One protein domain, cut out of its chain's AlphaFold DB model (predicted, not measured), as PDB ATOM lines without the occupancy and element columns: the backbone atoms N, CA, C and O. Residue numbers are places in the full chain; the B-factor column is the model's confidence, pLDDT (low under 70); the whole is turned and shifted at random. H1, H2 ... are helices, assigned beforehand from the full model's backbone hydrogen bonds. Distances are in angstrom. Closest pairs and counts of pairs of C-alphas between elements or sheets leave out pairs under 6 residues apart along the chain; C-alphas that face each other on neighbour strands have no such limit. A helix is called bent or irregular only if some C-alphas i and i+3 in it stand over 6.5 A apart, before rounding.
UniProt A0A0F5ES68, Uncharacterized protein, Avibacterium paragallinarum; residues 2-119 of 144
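This is residues 2 to 119 of the 144 residues of an uncharacterized protein of Avibacterium paragallinarum (UniProt A0A0F5ES68). A bundle of five helices: H5, H6 and H7 pack together as a triangle, and the hairpin of H1 and H2 covers the side of H5 and H7 away from H6. The short helices H3 and H4 pack on the side of H5 away from H7, and a tail, residues 115 to 119, runs on past H7. The 118 printed residues hold seven named helices, H1 to H7 in chain order, and no named strand; the class is all helix. The whole is compact, with a radius of gyration of the C-alphas of 14.5 A, yet elongated, spanning 52 by 30 by 23 A.

Find C-alpha 46 at (9.870, -36.022, -7.172); from there H5, residues 46 to 66, runs 27.9 A. H5 is irregular, with C-alphas 48 and 51 8.2 A apart, and has a kink of 49 degrees near residue 53. H7, residues 94 to 114, has the same number of residues and runs 30.5 A to C-alpha 114 at (37.569, -58.852, 3.716). H6, residues 72 to 86, measures 21.0 A. Look back to C-alpha 2 at (26.418, -58.971, -7.803) for H1, residues 2 to 11, 14.4 A long; H2, residues 17 to 26, is 15.1 A long. H3 is residues 29 to 33, 6.4 A, and H4 residues 35 to 42, 10.2 A.

Start at the hub, H5, which touches H2, H3, H4 and H6. With H6 it forms a hairpin at a shallow tilt of 28 degrees; their closest C-alphas, Ile 59 and Gln 82, are 5.8 A apart. H6 and H7 form another, at 4 degrees, closest at the C-alphas of Leu 81 and Thr 104, 6.7 A. H5 touches H2 with residues 50 to 54 alone, closest at the C-alphas of Thr 50 and Asp 17, 6.4 A. H1 and H2 form a hairpin at 11 degrees, their closest C-alphas being Phe 11 and Arg 20, 6.8 A. H7 touches H1 with residues 101 to 108 alone, closest at the C-alphas of Lys 105 and Val 9, 7.4 A. Toward H5, the closest C-alphas of H3 are Ile 31 and Trp 61, 6.3 A, and of H4 Glu 39 and Ala 46, 5.3 A. H6 is apart from H1 and H2. In H1, H3, H6 and H7 every O i to N i+4 pair is within hydrogen-bond range; in H4 3 of 4 are, in H5 14 of 17, and in H2 2 of 6, beside 7 of 7 O i to N i+3 pairs.

The C-alphas farthest apart, Ala 44 and Lys 119, are 53.4 A apart. The printed part has no cut and no long link. Mean pLDDT of the printed part is 90.2; look for values under 70 at residues 112 to 119.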
ATOM      1  N   LYS A   2      25.493 -59.625  -6.833       89.75
ATOM      2  CA  LYS A   2      26.418 -58.971  -7.803       89.75
ATOM      3  C   LYS A   2      25.860 -57.758  -8.567       89.75
ATOM      4  O   LYS A   2      26.574 -56.784  -8.786       89.75
ATOM      5  N   HIS A   3      24.600 -57.826  -9.004       93.62
ATOM      6  CA  HIS A   3      23.957 -56.718  -9.724       93.62
ATOM      7  C   HIS A   3      23.750 -55.493  -8.824       93.62
ATOM      8  O   HIS A   3      24.047 -54.380  -9.243       93.62
ATOM      9  N   PHE A   4      23.333 -55.712  -7.575       95.44
ATOM     10  CA  PHE A   4      23.163 -54.661  -6.571       95.44
ATOM     11  C   PHE A   4      24.473 -53.915  -6.311       95.44
ATOM     12  O   PHE A   4      24.528 -52.701  -6.494       95.44
ATOM     13  N   LEU A   5      25.561 -54.648  -6.048       94.25
ATOM     14  CA  LEU A   5      26.892 -54.054  -5.863       94.25
ATOM     15  C   LEU A   5      27.331 -53.224  -7.070       94.25
ATOM     16  O   LEU A   5      27.838 -52.118  -6.917       94.25
ATOM     17  N   LYS A   6      27.098 -53.714  -8.292       94.44
ATOM     18  CA  LYS A   6      27.447 -52.969  -9.509       94.44
ATOM     19  C   LYS A   6      26.687 -51.641  -9.623       94.44
ATOM     20  O   LYS A   6      27.229 -50.677 -10.169       94.44
ATOM     21  N   VAL A   7      25.435 -51.593  -9.171       97.12
ATOM     22  CA  VAL A   7      24.640 -50.359  -9.158       97.12
ATOM     23  C   VAL A   7      25.125 -49.427  -8.051       97.12
ATOM     24  O   VAL A   7      25.337 -48.249  -8.328       97.12
ATOM     25  N   LEU A   8      25.406 -49.943  -6.853       96.81
ATOM     26  CA  LEU A   8      25.976 -49.156  -5.756       96.81
ATOM     27  C   LEU A   8      27.338 -48.544  -6.106       96.81
ATOM     28  O   LEU A   8      27.579 -47.368  -5.845       96.81
ATOM     29  N   VAL A   9      28.210 -49.298  -6.778       95.69
ATOM     30  CA  VAL A   9      29.486 -48.767  -7.272       95.69
ATOM     31  C   VAL A   9      29.255 -47.611  -8.243       95.69
ATOM     32  O   VAL A   9      29.997 -46.639  -8.215       95.69
ATOM     33  N   GLN A  10      28.230 -47.648  -9.093       96.81
ATOM     34  CA  GLN A  10      27.920 -46.496  -9.951       96.81
ATOM     35  C   GLN A  10      27.327 -45.332  -9.152       96.81
ATOM     36  O   GLN A  10      27.696 -44.185  -9.396       96.81
ATOM     37  N   PHE A  11      26.480 -45.624  -8.163       97.81
ATOM     38  CA  PHE A  11      25.892 -44.637  -7.261       97.81
ATOM     39  C   PHE A  11      26.946 -43.780  -6.558       97.81
ATOM     40  O   PHE A  11      26.872 -42.554  -6.655       97.81
ATOM     41  N   VAL A  12      27.983 -44.388  -5.968       97.19
ATOM     42  CA  VAL A  12      29.048 -43.647  -5.259       97.19
ATOM     43  C   VAL A  12      29.876 -42.722  -6.161       97.19
ATOM     44  O   VAL A  12      30.579 -41.845  -5.663       97.19
ATOM     45  N   HIS A  13      29.792 -42.885  -7.486       95.88
ATOM     46  CA  HIS A  13      30.474 -42.036  -8.467       95.88
ATOM     47  C   HIS A  13      29.574 -40.954  -9.084       95.88
ATOM     48  O   HIS A  13      30.064 -40.151  -9.884       95.88
ATOM     49  N   THR A  14      28.287 -40.911  -8.729       96.19
ATOM     50  CA  THR A  14      27.368 -39.870  -9.212       96.19
ATOM     51  C   THR A  14      27.759 -38.492  -8.679       96.19
ATOM     52  O   THR A  14      28.226 -38.352  -7.547       96.19
ATOM     53  N   LYS A  15      27.585 -37.453  -9.502       92.06
ATOM     54  CA  LYS A  15      27.881 -36.058  -9.124       92.06
ATOM     55  C   LYS A  15      26.680 -35.140  -9.276       92.06
ATOM     56  O   LYS A  15      26.642 -34.089  -8.646       92.06
ATOM     57  N   THR A  16      25.739 -35.529 -10.124       91.25
ATOM     58  CA  THR A  16      24.555 -34.754 -10.480       91.25
ATOM     59  C   THR A  16      23.301 -35.605 -10.328       91.25
ATOM     60  O   THR A  16      23.374 -36.837 -10.310       91.25
ATOM     61  N   ASP A  17      22.139 -34.962 -10.259       89.38
ATOM     62  CA  ASP A  17      20.872 -35.693 -10.271       89.38
ATOM     63  C   ASP A  17      20.625 -36.413 -11.595       89.38
ATOM     64  O   ASP A  17      20.054 -37.497 -11.582       89.38
ATOM     65  N   ASP A  18      21.128 -35.903 -12.719       92.06
ATOM     66  CA  ASP A  18      21.041 -36.609 -14.002       92.06
ATOM     67  C   ASP A  18      21.813 -37.938 -13.974       92.06
ATOM     68  O   ASP A  18      21.294 -38.962 -14.430       92.06
ATOM     69  N   ASP A  19      23.006 -37.961 -13.361       94.94
ATOM     70  CA  ASP A  19      23.761 -39.206 -13.155       94.94
ATOM     71  C   ASP A  19      22.946 -40.207 -12.324       94.94
ATOM     72  O   ASP A  19      22.924 -41.403 -12.615       94.94
ATOM     73  N   ARG A  20      22.252 -39.720 -11.290       95.06
ATOM     74  CA  ARG A  20      21.437 -40.556 -10.396       95.06
ATOM     75  C   ARG A  20      20.171 -41.049 -11.084       95.06
ATOM     76  O   ARG A  20      19.826 -42.220 -10.946       95.06
ATOM     77  N   LYS A  21      19.516 -40.211 -11.892       94.69
ATOM     78  CA  LYS A  21      18.346 -40.597 -12.693       94.69
ATOM     79  C   LYS A  21      18.678 -41.721 -13.664       94.69
ATOM     80  O   LYS A  21      17.864 -42.628 -13.848       94.69
ATOM     81  N   ALA A  22      19.882 -41.717 -14.238       95.81
ATOM     82  CA  ALA A  22      20.340 -42.802 -15.103       95.81
ATOM     83  C   ALA A  22      20.385 -44.163 -14.379       95.81
ATOM     84  O   ALA A  22      20.181 -45.202 -15.013       95.81
ATOM     85  N   LEU A  23      20.577 -44.180 -13.053       97.06
ATOM     86  CA  LEU A  23      20.619 -45.417 -12.271       97.06
ATOM     87  C   LEU A  23      19.260 -46.109 -12.174       97.06
ATOM     88  O   LEU A  23      19.237 -47.334 -12.102       97.06
ATOM     89  N   PHE A  24      18.135 -45.388 -12.269       96.19
ATOM     90  CA  PHE A  24      16.804 -46.012 -12.258       96.19
ATOM     91  C   PHE A  24      16.633 -47.058 -13.367       96.19
ATOM     92  O   PHE A  24      15.949 -48.059 -13.168       96.19
ATOM     93  N   ALA A  25      17.292 -46.872 -14.514       95.69
ATOM     94  CA  ALA A  25      17.264 -47.834 -15.614       95.69
ATOM     95  C   ALA A  25      18.004 -49.148 -15.297       95.69
ATOM     96  O   ALA A  25      17.814 -50.148 -15.990       95.69
ATOM     97  N   LEU A  26      18.856 -49.147 -14.268       96.81
ATOM     98  CA  LEU A  26      19.627 -50.305 -13.825       96.81
ATOM     99  C   LEU A  26      18.930 -51.085 -12.707       96.81
ATOM    100  O   LEU A  26      19.322 -52.222 -12.437       96.81
ATOM    101  N   LEU A  27      17.916 -50.508 -12.059       96.69
ATOM    102  CA  LEU A  27      17.186 -51.174 -10.984       96.69
ATOM    103  C   LEU A  27      16.318 -52.319 -11.540       96.69
ATOM    104  O   LEU A  27      15.766 -52.214 -12.643       96.69
ATOM    105  N   PRO A  28      16.151 -53.423 -10.791       96.38
ATOM    106  CA  PRO A  28      15.202 -54.462 -11.158       96.38
ATOM    107  C   PRO A  28      13.778 -53.905 -11.296       96.38
ATOM    108  O   PRO A  28      13.351 -53.038 -10.538       96.38
ATOM    109  N   LYS A  29      13.002 -54.443 -12.247       95.06
ATOM    110  CA  LYS A  29      11.647 -53.941 -12.539       95.06
ATOM    111  C   LYS A  29      10.706 -53.976 -11.335       95.06
ATOM    112  O   LYS A  29       9.813 -53.141 -11.277       95.06
ATOM    113  N   HIS A  30      10.835 -54.959 -10.443       93.06
ATOM    114  CA  HIS A  30       9.994 -55.056  -9.247       93.06
ATOM    115  C   HIS A  30      10.340 -53.951  -8.243       93.06
ATOM    116  O   HIS A  30       9.426 -53.234  -7.857       93.06
ATOM    117  N   ILE A  31      11.628 -53.697  -7.977       96.00
ATOM    118  CA  ILE A  31      12.076 -52.550  -7.170       96.00
ATOM    119  C   ILE A  31      11.584 -51.235  -7.779       96.00
ATOM    120  O   ILE A  31      10.978 -50.412  -7.100       96.00
ATOM    121  N   LEU A  32      11.744 -51.056  -9.094       94.69
ATOM    122  CA  LEU A  32      11.338 -49.824  -9.770       94.69
ATOM    123  C   LEU A  32       9.828 -49.541  -9.665       94.69
ATOM    124  O   LEU A  32       9.428 -48.383  -9.745       94.69
ATOM    125  N   LYS A  33       8.972 -50.552  -9.444       93.75
ATOM    126  CA  LYS A  33       7.532 -50.317  -9.218       93.75
ATOM    127  C   LYS A  33       7.273 -49.475  -7.969       93.75
ATOM    128  O   LYS A  33       6.313 -48.708  -7.975       93.75
ATOM    129  N   HIS A  34       8.126 -49.569  -6.948       94.00
ATOM    130  CA  HIS A  34       8.006 -48.763  -5.732       94.00
ATOM    131  C   HIS A  34       8.264 -47.273  -5.999       94.00
ATOM    132  O   HIS A  34       7.746 -46.433  -5.273       94.00
ATOM    133  N   LYS A  35       8.954 -46.914  -7.094       92.62
ATOM    134  CA  LYS A  35       9.178 -45.512  -7.492       92.62
ATOM    135  C   LYS A  35       7.869 -44.739  -7.680       92.62
ATOM    136  O   LYS A  35       7.790 -43.573  -7.312       92.62
ATOM    137  N   ALA A  36       6.831 -45.406  -8.192       90.06
ATOM    138  CA  ALA A  36       5.538 -44.779  -8.453       90.06
ATOM    139  C   ALA A  36       4.862 -44.243  -7.180       90.06
ATOM    140  O   ALA A  36       4.107 -43.282  -7.275       90.06
ATOM    141  N   PHE A  37       5.128 -44.847  -6.016       89.94
ATOM    142  CA  PHE A  37       4.646 -44.338  -4.732       89.94
ATOM    143  C   PHE A  37       5.239 -42.954  -4.443       89.94
ATOM    144  O   PHE A  37       4.501 -42.007  -4.193       89.94
ATOM    145  N   PHE A  38       6.556 -42.803  -4.587       91.56
ATOM    146  CA  PHE A  38       7.231 -41.528  -4.351       91.56
ATOM    147  C   PHE A  38       6.782 -40.437  -5.329       91.56
ATOM    148  O   PHE A  38       6.522 -39.310  -4.923       91.56
ATOM    149  N   GLU A  39       6.650 -40.788  -6.611       88.75
ATOM    150  CA  GLU A  39       6.291 -39.842  -7.675       88.75
ATOM    151  C   GLU A  39       4.844 -39.349  -7.634       88.75
ATOM    152  O   GLU A  39       4.551 -38.299  -8.197       88.75
ATOM    153  N   LYS A  40       3.924 -40.133  -7.064       88.38
ATOM    154  CA  LYS A  40       2.484 -39.834  -7.121       88.38
ATOM    155  C   LYS A  40       1.885 -39.484  -5.774       88.38
ATOM    156  O   LYS A  40       0.949 -38.694  -5.730       88.38
ATOM    157  N   GLU A  41       2.392 -40.095  -4.709       87.94
ATOM    158  CA  GLU A  41       1.765 -40.045  -3.389       87.94
ATOM    159  C   GLU A  41       2.585 -39.224  -2.384       87.94
ATOM    160  O   GLU A  41       2.002 -38.645  -1.473       87.94
ATOM    161  N   MET A  42       3.916 -39.157  -2.537       89.12
ATOM    162  CA  MET A  42       4.798 -38.518  -1.548       89.12
ATOM    163  C   MET A  42       5.269 -37.120  -1.961       89.12
ATOM    164  O   MET A  42       5.162 -36.187  -1.170       89.12
ATOM    165  N   PHE A  43       5.756 -36.955  -3.195       89.31
ATOM    166  CA  PHE A  43       6.349 -35.696  -3.650       89.31
ATOM    167  C   PHE A  43       5.579 -35.086  -4.816       89.31
ATOM    168  O   PHE A  43       5.293 -35.759  -5.803       89.31
ATOM    169  N   ALA A  44       5.321 -33.776  -4.743       84.62
ATOM    170  CA  ALA A  44       4.814 -33.013  -5.885       84.62
ATOM    171  C   ALA A  44       5.882 -32.862  -6.986       84.62
ATOM    172  O   ALA A  44       5.561 -32.972  -8.166       84.62
ATOM    173  N   ASP A  45       7.149 -32.689  -6.585       86.06
ATOM    174  CA  ASP A  45       8.308 -32.507  -7.465       86.06
ATOM    175  C   ASP A  45       9.369 -33.594  -7.213       86.06
ATOM    176  O   ASP A  45      10.503 -33.322  -6.821       86.06
ATOM    177  N   ALA A  46       9.010 -34.860  -7.444       86.94
ATOM    178  CA  ALA A  46       9.870 -36.022  -7.172       86.94
ATOM    179  C   ALA A  46      11.266 -35.957  -7.822       86.94
ATOM    180  O   ALA A  46      12.225 -36.532  -7.308       86.94
ATOM    181  N   ASP A  47      11.407 -35.223  -8.928       86.06
ATOM    182  CA  ASP A  47      12.690 -34.993  -9.592       86.06
ATOM    183  C   ASP A  47      13.730 -34.300  -8.696       86.06
ATOM    184  O   ASP A  47      14.925 -34.536  -8.879       86.06
ATOM    185  N   GLN A  48      13.293 -33.487  -7.727       87.50
ATOM    186  CA  GLN A  48      14.172 -32.804  -6.769       87.50
ATOM    187  C   GLN A  48      14.609 -33.709  -5.608       87.50
ATOM    188  O   GLN A  48      15.595 -33.418  -4.939       87.50
ATOM    189  N   HIS A  49      13.936 -34.844  -5.412       92.81
ATOM    190  CA  HIS A  49      14.219 -35.805  -4.342       92.81
ATOM    191  C   HIS A  49      14.898 -37.072  -4.881       92.81
ATOM    192  O   HIS A  49      14.813 -38.146  -4.286       92.81
ATOM    193  N   THR A  50      15.592 -36.969  -6.024       95.00
ATOM    194  CA  THR A  50      16.188 -38.121  -6.725       95.00
ATOM    195  C   THR A  50      17.104 -38.946  -5.813       95.00
ATOM    196  O   THR A  50      17.064 -40.175  -5.875       95.00
ATOM    197  N   PHE A  51      17.912 -38.296  -4.967       96.31
ATOM    198  CA  PHE A  51      18.806 -38.990  -4.035       96.31
ATOM    199  C   PHE A  51      18.029 -39.828  -3.022       96.31
ATOM    200  O   PHE A  51      18.252 -41.034  -2.956       96.31
ATOM    201  N   TYR A  52      17.088 -39.195  -2.313       95.94
ATOM    202  CA  TYR A  52      16.228 -39.836  -1.321       95.94
ATOM    203  C   TYR A  52      15.471 -41.021  -1.927       95.94
ATOM    204  O   TYR A  52      15.557 -42.142  -1.437       95.94
ATOM    205  N   ILE A  53      14.805 -40.802  -3.064       96.56
ATOM    206  CA  ILE A  53      14.039 -41.851  -3.744       96.56
ATOM    207  C   ILE A  53      14.949 -43.028  -4.101       96.56
ATOM    208  O   ILE A  53      14.581 -44.183  -3.895       96.56
ATOM    209  N   LEU A  54      16.141 -42.766  -4.644       97.31
ATOM    210  CA  LEU A  54      17.061 -43.828  -5.032       97.31
ATOM    211  C   LEU A  54      17.559 -44.631  -3.820       97.31
ATOM    212  O   LEU A  54      17.589 -45.859  -3.899       97.31
ATOM    213  N   THR A  55      17.902 -43.977  -2.706       97.69
ATOM    214  CA  THR A  55      18.344 -44.668  -1.483       97.69
ATOM    215  C   THR A  55      17.209 -45.452  -0.832       97.69
ATOM    216  O   THR A  55      17.423 -46.599  -0.449       97.69
ATOM    217  N   SER A  56      15.976 -44.934  -0.822       97.44
ATOM    218  CA  SER A  56      14.811 -45.709  -0.376       97.44
ATOM    219  C   SER A  56      14.584 -46.951  -1.242       97.44
ATOM    220  O   SER A  56      14.290 -48.025  -0.725       97.44
ATOM    221  N   LEU A  57      14.762 -46.850  -2.565       97.88
ATOM    222  CA  LEU A  57      14.691 -48.010  -3.461       97.88
ATOM    223  C   LEU A  57      15.813 -49.026  -3.209       97.88
ATOM    224  O   LEU A  57      15.592 -50.220  -3.412       97.88
ATOM    225  N   PHE A  58      16.990 -48.592  -2.751       98.31
ATOM    226  CA  PHE A  58      18.021 -49.523  -2.296       98.31
ATOM    227  C   PHE A  58      17.601 -50.266  -1.032       98.31
ATOM    228  O   PHE A  58      17.812 -51.468  -1.001       98.31
ATOM    229  N   ILE A  59      16.935 -49.623  -0.070       97.81
ATOM    230  CA  ILE A  59      16.404 -50.308   1.124       97.81
ATOM    231  C   ILE A  59      15.410 -51.409   0.724       97.81
ATOM    232  O   ILE A  59      15.532 -52.544   1.173       97.81
ATOM    233  N   TYR A  60      14.478 -51.127  -0.198       96.69
ATOM    234  CA  TYR A  60      13.585 -52.169  -0.730       96.69
ATOM    235  C   TYR A  60      14.360 -53.334  -1.356       96.69
ATOM    236  O   TYR A  60      13.992 -54.490  -1.171       96.69
ATOM    237  N   TRP A  61      15.432 -53.039  -2.092       97.56
ATOM    238  CA  TRP A  61      16.243 -54.074  -2.723       97.56
ATOM    239  C   TRP A  61      17.081 -54.866  -1.710       97.56
ATOM    240  O   TRP A  61      17.248 -56.069  -1.889       97.56
ATOM    241  N   ILE A  62      17.570 -54.225  -0.647       96.69
ATOM    242  CA  ILE A  62      18.271 -54.889   0.458       96.69
ATOM    243  C   ILE A  62      17.342 -55.910   1.122       96.69
ATOM    244  O   ILE A  62      17.682 -57.090   1.139       96.69
ATOM    245  N   ASN A  63      16.136 -55.494   1.520       94.12
ATOM    246  CA  ASN A  63      15.152 -56.381   2.146       94.12
ATOM    247  C   ASN A  63      14.849 -57.626   1.287       94.12
ATOM    248  O   ASN A  63      14.756 -58.735   1.802       94.12
ATOM    249  N   GLU A  64      14.734 -57.481  -0.039       93.81
ATOM    250  CA  GLU A  64      14.531 -58.634  -0.932       93.81
ATOM    251  C   GLU A  64      15.771 -59.540  -1.056       93.81
ATOM    252  O   GLU A  64      15.653 -60.742  -1.306       93.81
ATOM    253  N   LEU A  65      16.976 -58.979  -0.937       92.50
ATOM    254  CA  LEU A  65      18.211 -59.761  -0.968       92.50
ATOM    255  C   LEU A  65      18.393 -60.577   0.313       92.50
ATOM    256  O   LEU A  65      18.872 -61.705   0.216       92.50
ATOM    257  N   GLU A  66      17.983 -60.051   1.465       86.06
ATOM    258  CA  GLU A  66      18.040 -60.744   2.761       86.06
ATOM    259  C   GLU A  66      17.148 -61.988   2.828       86.06
ATOM    260  O   GLU A  66      17.439 -62.923   3.570       86.06
ATOM    261  N   GLU A  67      16.102 -62.064   2.001       84.38
ATOM    262  CA  GLU A  67      15.285 -63.276   1.858       84.38
ATOM    263  C   GLU A  67      16.025 -64.427   1.139       84.38
ATOM    264  O   GLU A  67      15.516 -65.549   1.059       84.38
ATOM    265  N   SER A  68      17.219 -64.171   0.591       83.94
ATOM    266  CA  SER A  68      18.046 -65.162  -0.108       83.94
ATOM    267  C   SER A  68      19.071 -65.833   0.816       83.94
ATOM    268  O   SER A  68      19.402 -65.338   1.886       83.94
ATOM    269  N   GLU A  69      19.640 -66.963   0.380       83.25
ATOM    270  CA  GLU A  69      20.792 -67.573   1.062       83.25
ATOM    271  C   GLU A  69      22.043 -66.692   0.874       83.25
ATOM    272  O   GLU A  69      22.687 -66.743  -0.176       83.25
ATOM    273  N   LEU A  70      22.356 -65.878   1.885       87.06
ATOM    274  CA  LEU A  70      23.537 -65.013   1.959       87.06
ATOM    275  C   LEU A  70      24.559 -65.564   2.959       87.06
ATOM    276  O   LEU A  70      24.200 -66.204   3.952       87.06
ATOM    277  N   ASP A  71      25.843 -65.305   2.712       88.25
ATOM    278  CA  ASP A  71      26.872 -65.546   3.725       88.25
ATOM    279  C   ASP A  71      26.906 -64.434   4.792       88.25
ATOM    280  O   ASP A  71      26.214 -63.418   4.697       88.25
ATOM    281  N   SER A  72      27.686 -64.636   5.860       87.56
ATOM    282  CA  SER A  72      27.763 -63.673   6.967       87.56
ATOM    283  C   SER A  72      28.296 -62.308   6.549       87.56
ATOM    284  O   SER A  72      27.908 -61.302   7.135       87.56
ATOM    285  N   ASP A  73      29.193 -62.266   5.566       88.06
ATOM    286  CA  ASP A  73      29.834 -61.027   5.140       88.06
ATOM    287  C   ASP A  73      28.886 -60.233   4.235       88.06
ATOM    288  O   ASP A  73      28.810 -59.011   4.339       88.06
ATOM    289  N   GLU A  74      28.124 -60.927   3.387       91.00
ATOM    290  CA  GLU A  74      27.030 -60.347   2.613       91.00
ATOM    291  C   GLU A  74      25.926 -59.791   3.522       91.00
ATOM    292  O   GLU A  74      25.506 -58.660   3.298       91.00
ATOM    293  N   MET A  75      25.504 -60.518   4.564       90.31
ATOM    294  CA  MET A  75      24.505 -60.013   5.522       90.31
ATOM    295  C   MET A  75      24.996 -58.757   6.253       90.31
ATOM    296  O   MET A  75      24.313 -57.740   6.238       90.31
ATOM    297  N   ASN A  76      26.216 -58.780   6.803       92.12
ATOM    298  CA  ASN A  76      26.775 -57.617   7.503       92.12
ATOM    299  C   ASN A  76      26.889 -56.384   6.591       92.12
ATOM    300  O   ASN A  76      26.663 -55.260   7.034       92.12
ATOM    301  N   LEU A  77      27.243 -56.577   5.313       94.50
ATOM    302  CA  LEU A  77      27.252 -55.482   4.344       94.50
ATOM    303  C   LEU A  77      25.852 -54.880   4.180       94.50
ATOM    304  O   LEU A  77      25.712 -53.657   4.172       94.50
ATOM    305  N   LEU A  78      24.842 -55.730   3.973       95.44
ATOM    306  CA  LEU A  78      23.467 -55.287   3.764       95.44
ATOM    307  C   LEU A  78      22.941 -54.526   4.987       95.44
ATOM    308  O   LEU A  78      22.430 -53.422   4.801       95.44
ATOM    309  N   ASP A  79      23.205 -55.023   6.198       94.69
ATOM    310  CA  ASP A  79      22.868 -54.354   7.459       94.69
ATOM    311  C   ASP A  79      23.514 -52.957   7.561       94.69
ATOM    312  O   ASP A  79      22.842 -51.971   7.869       94.69
ATOM    313  N   GLU A  80      24.822 -52.839   7.276       96.62
ATOM    314  CA  GLU A  80      25.535 -51.548   7.313       96.62
ATOM    315  C   GLU A  80      24.964 -50.549   6.292       96.62
ATOM    316  O   GLU A  80      24.818 -49.360   6.590       96.62
ATOM    317  N   LEU A  81      24.640 -51.017   5.082       97.56
ATOM    318  CA  LEU A  81      24.060 -50.182   4.029       97.56
ATOM    319  C   LEU A  81      22.632 -49.750   4.362       97.56
ATOM    320  O   LEU A  81      22.284 -48.590   4.138       97.56
ATOM    321  N   GLN A  82      21.812 -50.657   4.888       97.19
ATOM    322  CA  GLN A  82      20.442 -50.352   5.273       97.19
ATOM    323  C   GLN A  82      20.415 -49.322   6.396       97.19
ATOM    324  O   GLN A  82      19.769 -48.290   6.237       97.19
ATOM    325  N   ALA A  83      21.194 -49.536   7.461       96.69
ATOM    326  CA  ALA A  83      21.304 -48.580   8.558       96.69
ATOM    327  C   ALA A  83      21.759 -47.194   8.068       96.69
ATOM    328  O   ALA A  83      21.247 -46.175   8.518       96.69
ATOM    329  N   LEU A  84      22.692 -47.134   7.109       97.81
ATOM    330  CA  LEU A  84      23.121 -45.867   6.515       97.81
ATOM    331  C   LEU A  84      21.994 -45.169   5.734       97.81
ATOM    332  O   LEU A  84      21.894 -43.944   5.774       97.81
ATOM    333  N   PHE A  85      21.195 -45.922   4.978       97.69
ATOM    334  CA  PHE A  85      20.155 -45.356   4.119       97.69
ATOM    335  C   PHE A  85      18.863 -45.011   4.865       97.69
ATOM    336  O   PHE A  85      18.175 -44.085   4.442       97.69
ATOM    337  N   GLU A  86      18.539 -45.705   5.957       95.31
ATOM    338  CA  GLU A  86      17.359 -45.422   6.789       95.31
ATOM    339  C   GLU A  86      17.444 -44.069   7.514       95.31
ATOM    340  O   GLU A  86      16.415 -43.457   7.786       95.31
ATOM    341  N   GLU A  87      18.654 -43.566   7.761       93.00
ATOM    342  CA  GLU A  87      18.899 -42.264   8.402       93.00
ATOM    343  C   GLU A  87      18.754 -41.066   7.439       93.00
ATOM    344  O   GLU A  87      18.942 -39.915   7.834       93.00
ATOM    345  N   ILE A  88      18.476 -41.311   6.154       94.06
ATOM    346  CA  ILE A  88      18.360 -40.261   5.137       94.06
ATOM    347  C   ILE A  88      16.935 -39.712   5.125       94.06
ATOM    348  O   ILE A  88      15.994 -40.447   4.836       94.06
ATOM    349  N   ASP A  89      16.799 -38.405   5.350       91.62
ATOM    350  CA  ASP A  89      15.526 -37.687   5.236       91.62
ATOM    351  C   ASP A  89      15.332 -37.051   3.845       91.62
ATOM    352  O   ASP A  89      16.264 -36.966   3.033       91.62
ATOM    353  N   ASP A  90      14.106 -36.628   3.538       89.25
ATOM    354  CA  ASP A  90      13.725 -36.102   2.226       89.25
ATOM    355  C   ASP A  90      14.292 -34.706   1.915       89.25
ATOM    356  O   ASP A  90      14.391 -34.337   0.737       89.25
ATOM    357  N   ASP A  91      14.725 -33.971   2.941       91.50
ATOM    358  CA  ASP A  91      15.359 -32.651   2.867       91.50
ATOM    359  C   ASP A  91      16.904 -32.693   2.858       91.50
ATOM    360  O   ASP A  91      17.564 -31.652   2.961       91.50
ATOM    361  N   ILE A  92      17.489 -33.885   2.663       94.50
ATOM    362  CA  ILE A  92      18.938 -34.117   2.696       94.50
ATOM    363  C   ILE A  92      19.733 -33.136   1.817       94.50
ATOM    364  O   ILE A  92      19.607 -33.070   0.587       94.50
ATOM    365  N   THR A  93      20.668 -32.424   2.446       95.12
ATOM    366  CA  THR A  93      21.501 -31.423   1.772       95.12
ATOM    367  C   THR A  93      22.577 -32.061   0.893       95.12
ATOM    368  O   THR A  93      23.047 -33.171   1.140       95.12
ATOM    369  N   GLU A  94      23.107 -31.325  -0.091       93.88
ATOM    370  CA  GLU A  94      24.229 -31.809  -0.915       93.88
ATOM    371  C   GLU A  94      25.459 -32.239  -0.095       93.88
ATOM    372  O   GLU A  94      26.216 -33.125  -0.502       93.88
ATOM    373  N   THR A  95      25.700 -31.591   1.049       96.31
ATOM    374  CA  THR A  95      26.832 -31.929   1.922       96.31
ATOM    375  C   THR A  95      26.614 -33.281   2.587       96.31
ATOM    376  O   THR A  95      27.550 -34.075   2.674       96.31
ATOM    377  N   GLU A  96      25.392 -33.568   3.026       96.69
ATOM    378  CA  GLU A  96      25.024 -34.865   3.594       96.69
ATOM    379  C   GLU A  96      25.020 -35.953   2.531       96.69
ATOM    380  O   GLU A  96      25.635 -36.993   2.742       96.69
ATOM    381  N   GLN A  97      24.481 -35.682   1.340       96.62
ATOM    382  CA  GLN A  97      24.542 -36.620   0.218       96.62
ATOM    383  C   GLN A  97      25.990 -37.038  -0.087       96.62
ATOM    384  O   GLN A  97      26.274 -38.219  -0.268       96.62
ATOM    385  N   LYS A  98      26.943 -36.093  -0.076       96.44
ATOM    386  CA  LYS A  98      28.375 -36.405  -0.239       96.44
ATOM    387  C   LYS A  98      28.913 -37.297   0.883       96.44
ATOM    388  O   LYS A  98      29.708 -38.188   0.596       96.44
ATOM    389  N   LYS A  99      28.490 -37.086   2.134       97.38
ATOM    390  CA  LYS A  99      28.871 -37.955   3.262       97.38
ATOM    391  C   LYS A  99      28.317 -39.367   3.087       97.38
ATOM    392  O   LYS A  99      29.071 -40.314   3.263       97.38
ATOM    393  N   ILE A 100      27.057 -39.505   2.674       97.81
ATOM    394  CA  ILE A 100      26.436 -40.806   2.393       97.81
ATOM    395  C   ILE A 100      27.174 -41.531   1.267       97.81
ATOM    396  O   ILE A 100      27.482 -42.711   1.402       97.81
ATOM    397  N   LEU A 101      27.513 -40.840   0.173       97.62
ATOM    398  CA  LEU A 101      28.264 -41.435  -0.939       97.62
ATOM    399  C   LEU A 101      29.645 -41.940  -0.492       97.62
ATOM    400  O   LEU A 101      30.056 -43.030  -0.890       97.62
ATOM    401  N   LEU A 102      30.344 -41.176   0.353       97.38
ATOM    402  CA  LEU A 102      31.627 -41.585   0.929       97.38
ATOM    403  C   LEU A 102      31.472 -42.782   1.875       97.38
ATOM    404  O   LEU A 102      32.194 -43.760   1.716       97.38
ATOM    405  N   ALA A 103      30.504 -42.748   2.791       97.62
ATOM    406  CA  ALA A 103      30.240 -43.850   3.714       97.62
ATOM    407  C   ALA A 103      29.847 -45.136   2.969       97.62
ATOM    408  O   ALA A 103      30.388 -46.202   3.239       97.62
ATOM    409  N   THR A 104      28.983 -45.028   1.954       97.25
ATOM    410  CA  THR A 104      28.602 -46.153   1.082       97.25
ATOM    411  C   THR A 104      29.832 -46.755   0.406       97.25
ATOM    412  O   THR A 104      29.988 -47.973   0.352       97.25
ATOM    413  N   LYS A 105      30.736 -45.905  -0.096       95.94
ATOM    414  CA  LYS A 105      31.986 -46.351  -0.714       95.94
ATOM    415  C   LYS A 105      32.874 -47.092   0.287       95.94
ATOM    416  O   LYS A 105      33.378 -48.159  -0.047       95.94
ATOM    417  N   GLU A 106      33.040 -46.558   1.493       95.44
ATOM    418  CA  GLU A 106      33.825 -47.196   2.554       95.44
ATOM    419  C   GLU A 106      33.252 -48.566   2.942       95.44
ATOM    420  O   GLU A 106      34.012 -49.517   3.095       95.44
ATOM    421  N   ILE A 107      31.926 -48.691   3.049       94.44
ATOM    422  CA  ILE A 107      31.245 -49.960   3.351       94.44
ATOM    423  C   ILE A 107      31.535 -51.013   2.264       94.44
ATOM    424  O   ILE A 107      31.929 -52.136   2.577       94.44
ATOM    425  N   ILE A 108      31.441 -50.638   0.983       91.62
ATOM    426  CA  ILE A 108      31.741 -51.542  -0.143       91.62
ATOM    427  C   ILE A 108      33.224 -51.946  -0.154       91.62
ATOM    428  O   ILE A 108      33.552 -53.121  -0.305       91.62
ATOM    429  N   GLU A 109      34.137 -50.987   0.033       89.06
ATOM    430  CA  GLU A 109      35.583 -51.247   0.023       89.06
ATOM    431  C   GLU A 109      36.033 -52.116   1.206       89.06
ATOM    432  O   GLU A 109      36.943 -52.938   1.055       89.06
ATOM    433  N   LYS A 110      35.385 -51.995   2.376       82.88
ATOM    434  CA  LYS A 110      35.613 -52.914   3.500       82.88
ATOM    435  C   LYS A 110      35.336 -54.351   3.078       82.88
ATOM    436  O   LYS A 110      36.169 -55.209   3.357       82.88
ATOM    437  N   GLN A 111      34.239 -54.625   2.376       71.19
ATOM    438  CA  GLN A 111      33.940 -55.985   1.928       71.19
ATOM    439  C   GLN A 111      34.968 -56.503   0.916       71.19
ATOM    440  O   GLN A 111      35.415 -57.642   1.038       71.19
ATOM    441  N   ASP A 112      35.441 -55.666  -0.012       59.66
ATOM    442  CA  ASP A 112      36.552 -56.035  -0.902       59.66
ATOM    443  C   ASP A 112      37.848 -56.321  -0.115       59.66
ATOM    444  O   ASP A 112      38.621 -57.210  -0.481       59.66
ATOM    445  N   SER A 113      38.075 -55.623   1.005       55.16
ATOM    446  CA  SER A 113      39.211 -55.869   1.901       55.16
ATOM    447  C   SER A 113      39.077 -57.152   2.733       55.16
ATOM    448  O   SER A 113      40.074 -57.839   2.950       55.16
ATOM    449  N   TYR A 114      37.859 -57.536   3.129       49.59
ATOM    450  CA  TYR A 114      37.569 -58.852   3.716       49.59
ATOM    451  C   TYR A 114      37.640 -59.964   2.655       49.59
ATOM    452  O   TYR A 114      38.020 -61.095   2.959       49.59
ATOM    453  N   SER A 115      37.406 -59.617   1.384       43.03
ATOM    454  CA  SER A 115      37.654 -60.458   0.209       43.03
ATOM    455  C   SER A 115      39.132 -60.524  -0.200       43.03
ATOM    456  O   SER A 115      39.467 -61.242  -1.151       43.03
ATOM    457  N   ILE A 116      40.057 -59.859   0.521       40.78
ATOM    458  CA  ILE A 116      41.492 -60.156   0.422       40.78
ATOM    459  C   ILE A 116      41.674 -61.586   0.916       40.78
ATOM    460  O   ILE A 116      41.907 -61.872   2.090       40.78
ATOM    461  N   HIS A 117      41.556 -62.492  -0.048       40.66
ATOM    462  CA  HIS A 117      41.927 -63.877   0.030       40.66
ATOM    463  C   HIS A 117      43.197 -63.998   0.862       40.66
ATOM    464  O   HIS A 117      44.267 -63.514   0.476       40.66
ATOM    465  N   VAL A 118      43.113 -64.764   1.948       44.72
ATOM    466  CA  VAL A 118      44.242 -65.599   2.335       44.72
ATOM    467  C   VAL A 118      44.591 -66.387   1.076       44.72
ATOM    468  O   VAL A 118      43.904 -67.340   0.713       44.72
ATOM    469  N   LYS A 119      45.594 -65.916   0.329       49.97
ATOM    470  CA  LYS A 119      46.047 -66.547  -0.905       49.97
ATOM    471  C   LYS A 119      46.472 -67.956  -0.512       49.97
ATOM    472  O   LYS A 119      47.533 -68.135   0.087       49.97
TER     473      LYS A 119